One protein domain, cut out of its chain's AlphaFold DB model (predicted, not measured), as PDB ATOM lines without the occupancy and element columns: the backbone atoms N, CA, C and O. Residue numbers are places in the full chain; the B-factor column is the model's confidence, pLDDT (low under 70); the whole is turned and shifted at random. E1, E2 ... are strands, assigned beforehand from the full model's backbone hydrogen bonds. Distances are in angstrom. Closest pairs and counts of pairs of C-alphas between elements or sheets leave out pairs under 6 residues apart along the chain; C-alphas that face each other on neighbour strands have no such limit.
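This is residues 348 to 395 of the 405 residues of the protein "Putative DNA-(Apurinic or apyrimidinic site) lyase 2 isoform X2" of Stichopus japonicus (UniProt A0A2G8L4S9). With little regular structure, this is a small sheet, the meander E1, E2, E3, each strand the antiparallel neighbour of the one before; two loops, residues 351 to 360 and 365 to 381, reach out from it, and a tail, residues 388 to 395, sticks out. Of 48 printed residues, 10 are in these named strands, all strand with no named helix. The whole is only just loose, close to extended, with a radius of gyration of the C-alphas of 14.1 A, and flat, spanning 40 by 31 by 13 A.

Start at edge strand E1, residues 348 to 350, which forms an antiparallel hairpin at 135 degrees with inner strand E2, residues 361 to 364; look for N 349 and O 362, within hydrogen-bond range at 2.8 A. E2 forms another hairpin, antiparallel at 159 degrees, with edge strand E3, residues 382 to 384; N 363 and O 383 are within range at 2.8 A. E1 and E3 are apart.

Find C-alpha 348 at (365.163, 344.716, 530.400); E1 runs 7.1 A. E2 runs 10.2 A from C-alpha 361. E3 runs 7.0 A to C-alpha 384 at (356.126, 342.189, 528.345).

The printed part has no cut. The E2 to E3 link, 17 residues, is long. The C-alphas farthest apart, of Ser 373 and Glu 393, are 40.2 A apart. Residues 388 to 395 have pLDDT under 70.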
ATOM      1  N   LEU A 348     365.900 344.238 531.567       94.12
ATOM      2  CA  LEU A 348     365.163 344.716 530.400       94.12
ATOM      3  C   LEU A 348     365.864 344.283 529.100       94.12
ATOM      4  O   LEU A 348     367.046 344.556 528.890       94.12
ATOM      5  N   ARG A 349     365.130 343.636 528.197       93.81
ATOM      6  CA  ARG A 349     365.588 343.229 526.861       93.81
ATOM      7  C   ARG A 349     364.647 343.778 525.788       93.81
ATOM      8  O   ARG A 349     363.498 344.116 526.050       93.81
ATOM      9  N   THR A 350     365.158 343.891 524.562       94.75
ATOM     10  CA  THR A 350     364.408 344.364 523.385       94.75
ATOM     11  C   THR A 350     364.518 343.330 522.272       94.75
ATOM     12  O   THR A 350     365.614 342.838 521.993       94.75
ATOM     13  N   VAL A 351     363.403 342.993 521.626       94.38
ATOM     14  CA  VAL A 351     363.384 342.051 520.499       94.38
ATOM     15  C   VAL A 351     364.077 342.683 519.290       94.38
ATOM     16  O   VAL A 351     363.582 343.656 518.728       94.38
ATOM     17  N   LYS A 352     365.207 342.105 518.865       93.75
ATOM     18  CA  LYS A 352     365.929 342.499 517.637       93.75
ATOM     19  C   LYS A 352     365.576 341.648 516.407       93.75
ATOM     20  O   LYS A 352     365.936 342.012 515.295       93.75
ATOM     21  N   LYS A 353     364.901 340.506 516.593       92.38
ATOM     22  CA  LYS A 353     364.519 339.599 515.498       92.38
ATOM     23  C   LYS A 353     363.377 340.219 514.668       92.38
ATOM     24  O   LYS A 353     362.403 340.667 515.277       92.38
ATOM     25  N   PRO A 354     363.449 340.217 513.323       94.31
ATOM     26  CA  PRO A 354     362.344 340.649 512.469       94.31
ATOM     27  C   PRO A 354     361.044 339.885 512.756       94.31
ATOM     28  O   PRO A 354     361.069 338.680 513.013       94.31
ATOM     29  N   GLY A 355     359.911 340.588 512.705       93.94
ATOM     30  CA  GLY A 355     358.575 340.029 512.926       93.94
ATOM     31  C   GLY A 355     357.660 340.949 513.750       93.94
ATOM     32  O   GLY A 355     358.067 342.057 514.105       93.94
ATOM     33  N   PRO A 356     356.446 340.493 514.123       93.94
ATOM     34  CA  PRO A 356     355.410 341.313 514.782       93.94
ATOM     35  C   PRO A 356     355.781 341.892 516.159       93.94
ATOM     36  O   PRO A 356     355.047 342.706 516.723       93.94
ATOM     37  N   ASN A 357     356.896 341.434 516.732       93.06
ATOM     38  CA  ASN A 357     357.400 341.858 518.034       93.06
ATOM     39  C   ASN A 357     358.721 342.638 517.950       93.06
ATOM     40  O   ASN A 357     359.242 342.997 519.000       93.06
ATOM     41  N   LEU A 358     359.256 342.918 516.754       94.19
ATOM     42  CA  LEU A 358     360.475 343.715 516.576       94.19
ATOM     43  C   LEU A 358     360.364 345.056 517.326       94.19
ATOM     44  O   LEU A 358     359.352 345.747 517.235       94.19
ATOM     45  N   GLY A 359     361.391 345.405 518.102       93.19
ATOM     46  CA  GLY A 359     361.426 346.618 518.921       93.19
ATOM     47  C   GLY A 359     360.606 346.566 520.219       93.19
ATOM     48  O   GLY A 359     360.779 347.445 521.061       93.19
ATOM     49  N   LYS A 360     359.763 345.546 520.448       94.75
ATOM     50  CA  LYS A 360     359.059 345.393 521.734       94.75
ATOM     51  C   LYS A 360     360.041 345.032 522.847       94.75
ATOM     52  O   LYS A 360     361.006 344.292 522.634       94.75
ATOM     53  N   GLN A 361     359.762 345.541 524.042       95.25
ATOM     54  CA  GLN A 361     360.587 345.344 525.227       95.25
ATOM     55  C   GLN A 361     359.941 344.372 526.215       95.25
ATOM     56  O   GLN A 361     358.716 344.322 526.334       95.25
ATOM     57  N   PHE A 362     360.763 343.609 526.926       95.19
ATOM     58  CA  PHE A 362     360.331 342.602 527.893       95.19
ATOM     59  C   PHE A 362     361.361 342.437 529.017       95.19
ATOM     60  O   PHE A 362     362.550 342.694 528.829       95.19
ATOM     61  N   TYR A 363     360.897 342.000 530.180       95.75
ATOM     62  CA  TYR A 363     361.698 341.697 531.358       95.75
ATOM     63  C   TYR A 363     361.988 340.197 531.446       95.75
ATOM     64  O   TYR A 363     361.097 339.376 531.227       95.75
ATOM     65  N   VAL A 364     363.224 339.846 531.807       95.62
ATOM     66  CA  VAL A 364     363.657 338.475 532.134       95.62
ATOM     67  C   VAL A 364     364.463 338.449 533.430       95.62
ATOM     68  O   VAL A 364     365.002 339.476 533.837       95.62
ATOM     69  N   CYS A 365     364.586 337.287 534.076       95.81
ATOM     70  CA  CYS A 365     365.503 337.148 535.212       95.81
ATOM     71  C   CYS A 365     366.954 337.499 534.801       95.81
ATOM     72  O   CYS A 365     367.422 337.109 533.726       95.81
ATOM     73  N   CYS A 366     367.636 338.268 535.656       94.94
ATOM     74  CA  CYS A 366     368.987 338.789 535.441       94.94
ATOM     75  C   CYS A 366     370.091 337.726 535.521       94.94
ATOM     76  O   CYS A 366     371.148 337.928 534.929       94.94
ATOM     77  N   ARG A 367     369.842 336.602 536.209       96.06
ATOM     78  CA  ARG A 367     370.809 335.510 536.372       96.06
ATOM     79  C   ARG A 367     371.254 334.905 535.026       96.06
ATOM     80  O   ARG A 367     370.512 334.994 534.030       96.06
ATOM     81  N   PRO A 368     372.459 334.310 534.966       96.06
ATOM     82  CA  PRO A 368     372.947 333.596 533.789       96.06
ATOM     83  C   PRO A 368     372.040 332.416 533.416       96.06
ATOM     84  O   PRO A 368     371.402 331.805 534.267       96.06
ATOM     85  N   GLU A 369     371.949 332.096 532.128       95.62
ATOM     86  CA  GLU A 369     371.304 330.858 531.671       95.62
ATOM     87  C   GLU A 369     372.038 329.634 532.225       95.62
ATOM     88  O   GLU A 369     373.249 329.687 532.390       95.62
ATOM     89  N   GLY A 370     371.323 328.552 532.537       95.50
ATOM     90  CA  GLY A 370     371.905 327.355 533.142       95.50
ATOM     91  C   GLY A 370     370.935 326.177 533.175       95.50
ATOM     92  O   GLY A 370     369.765 326.314 532.815       95.50
ATOM     93  N   HIS A 371     371.421 325.011 533.611       92.38
ATOM     94  CA  HIS A 371     370.586 323.816 533.723       92.38
ATOM     95  C   HIS A 371     369.477 324.000 534.775       92.38
ATOM     96  O   HIS A 371     369.686 324.647 535.799       92.38
ATOM     97  N   LYS A 372     368.301 323.395 534.557       88.88
ATOM     98  CA  LYS A 372     367.105 323.588 535.408       88.88
ATOM     99  C   LYS A 372     367.288 323.162 536.870       88.88
ATOM    100  O   LYS A 372     366.539 323.632 537.720       88.88
ATOM    101  N   SER A 373     368.235 322.266 537.153       90.81
ATOM    102  CA  SER A 373     368.571 321.843 538.520       90.81
ATOM    103  C   SER A 373     369.465 322.832 539.268       90.81
ATOM    104  O   SER A 373     369.581 322.720 540.484       90.81
ATOM    105  N   ASN A 374     370.103 323.785 538.579       92.81
ATOM    106  CA  ASN A 374     370.953 324.783 539.215       92.81
ATOM    107  C   ASN A 374     370.076 325.946 539.743       92.81
ATOM    108  O   ASN A 374     369.499 326.677 538.933       92.81
ATOM    109  N   PRO A 375     369.976 326.172 541.069       92.75
ATOM    110  CA  PRO A 375     369.184 327.273 541.630       92.75
ATOM    111  C   PRO A 375     369.760 328.664 541.297       92.75
ATOM    112  O   PRO A 375     369.045 329.668 541.351       92.75
ATOM    113  N   GLU A 376     371.036 328.740 540.920       92.69
ATOM    114  CA  GLU A 376     371.720 329.957 540.475       92.69
ATOM    115  C   GLU A 376     371.479 330.278 538.992       92.69
ATOM    116  O   GLU A 376     371.734 331.397 538.550       92.69
ATOM    117  N   ALA A 377     370.897 329.347 538.231       95.50
ATOM    118  CA  ALA A 377     370.497 329.589 536.852       95.50
ATOM    119  C   ALA A 377     369.242 330.475 536.744       95.50
ATOM    120  O   ALA A 377     368.398 330.557 537.640       95.50
ATOM    121  N   ARG A 378     369.085 331.118 535.584       94.50
ATOM    122  CA  ARG A 378     367.931 331.936 535.197       94.50
ATOM    123  C   ARG A 378     366.618 331.163 535.340       94.50
ATOM    124  O   ARG A 378     366.403 330.156 534.674       94.50
ATOM    125  N   CYS A 379     365.682 331.706 536.119       94.31
ATOM    126  CA  CYS A 379     364.318 331.180 536.174       94.31
ATOM    127  C   CYS A 379     363.490 331.617 534.953       94.31
ATOM    128  O   CYS A 379     363.770 332.641 534.327       94.31
ATOM    129  N   ASN A 380     362.403 330.892 534.674       92.75
ATOM    130  CA  ASN A 380     361.488 331.114 533.539       92.75
ATOM    131  C   ASN A 380     360.635 332.403 533.639       92.75
ATOM    132  O   ASN A 380     359.523 332.463 533.116       92.75
ATOM    133  N   ASN A 381     361.105 333.438 534.340       94.06
ATOM    134  CA  ASN A 381     360.394 334.705 534.443       94.06
ATOM    135  C   ASN A 381     360.481 335.484 533.127       94.06
ATOM    136  O   ASN A 381     361.573 335.869 532.710       94.06
ATOM    137  N   PHE A 382     359.325 335.764 532.530       94.88
ATOM    138  CA  PHE A 382     359.171 336.581 531.333       94.88
ATOM    139  C   PHE A 382     357.936 337.478 531.481       94.88
ATOM    140  O   PHE A 382     356.869 336.995 531.864       94.88
ATOM    141  N   GLU A 383     358.064 338.764 531.154       94.00
ATOM    142  CA  GLU A 383     356.959 339.728 531.193       94.00
ATOM    143  C   GLU A 383     357.129 340.797 530.100       94.00
ATOM    144  O   GLU A 383     358.206 341.371 529.955       94.00
ATOM    145  N   TRP A 384     356.084 341.092 529.321       94.75
ATOM    146  CA  TRP A 384     356.126 342.189 528.345       94.75
ATOM    147  C   TRP A 384     356.058 343.552 529.042       94.75
ATOM    148  O   TRP A 384     355.246 343.752 529.942       94.75
ATOM    149  N   VAL A 385     356.838 344.532 528.574       92.56
ATOM    150  CA  VAL A 385     356.702 345.916 529.050       92.56
ATOM    151  C   VAL A 385     355.361 346.478 528.582       92.56
ATOM    152  O   VAL A 385     355.148 346.691 527.386       92.56
ATOM    153  N   VAL A 386     354.464 346.759 529.526       85.44
ATOM    154  CA  VAL A 386     353.182 347.416 529.241       85.44
ATOM    155  C   VAL A 386     353.401 348.932 529.099       85.44
ATOM    156  O   VAL A 386     353.880 349.568 530.043       85.44
ATOM    157  N   PRO A 387     353.040 349.559 527.961       73.06
ATOM    158  CA  PRO A 387     353.141 351.006 527.807       73.06
ATOM    159  C   PRO A 387     352.269 351.746 528.828       73.06
ATOM    160  O   PRO A 387     351.105 351.398 529.028       73.06
ATOM    161  N   LEU A 388     352.797 352.832 529.407       63.66
ATOM    162  CA  LEU A 388     352.148 353.602 530.483       63.66
ATOM    163  C   LEU A 388     350.722 354.093 530.168       63.66
ATOM    164  O   LEU A 388     349.968 354.363 531.099       63.66
ATOM    165  N   LYS A 389     350.344 354.200 528.885       58.38
ATOM    166  CA  LYS A 389     348.976 354.549 528.469       58.38
ATOM    167  C   LYS A 389     347.954 353.465 528.855       58.38
ATOM    168  O   LYS A 389     346.941 353.806 529.446       58.38
ATOM    169  N   LYS A 390     348.264 352.177 528.641       55.66
ATOM    170  CA  LYS A 390     347.354 351.052 528.950       55.66
ATOM    171  C   LYS A 390     347.217 350.759 530.448       55.66
ATOM    172  O   LYS A 390     346.189 350.279 530.902       55.66
ATOM    173  N   LEU A 391     348.235 351.096 531.243       53.72
ATOM    174  CA  LEU A 391     348.204 350.936 532.706       53.72
ATOM    175  C   LEU A 391     347.224 351.887 533.420       53.72
ATOM    176  O   LEU A 391     347.010 351.725 534.620       53.72
ATOM    177  N   LYS A 392     346.667 352.888 532.721       46.94
ATOM    178  CA  LYS A 392     345.620 353.768 533.263       46.94
ATOM    179  C   LYS A 392     344.207 353.217 533.061       46.94
ATOM    180  O   LYS A 392     343.359 353.497 533.893       46.94
ATOM    181  N   GLU A 393     343.980 352.442 532.004       48.38
ATOM    182  CA  GLU A 393     342.666 351.867 531.673       48.38
ATOM    183  C   GLU A 393     342.309 350.740 532.660       48.38
ATOM    184  O   GLU A 393     341.247 350.757 533.264       48.38
ATOM    185  N   VAL A 394     343.258 349.843 532.957       50.53
ATOM    186  CA  VAL A 394     343.052 348.659 533.829       50.53
ATOM    187  C   VAL A 394     342.832 349.000 535.320       50.53
ATOM    188  O   VAL A 394     342.557 348.118 536.125       50.53
ATOM    189  N   LYS A 395     342.965 350.270 535.727       45.62
ATOM    190  CA  LYS A 395     342.686 350.717 537.107       45.62
ATOM    191  C   LYS A 395     341.295 351.344 537.289       45.62
ATOM    192  O   LYS A 395     341.041 351.873 538.367       45.62
TER     193      LYS A 395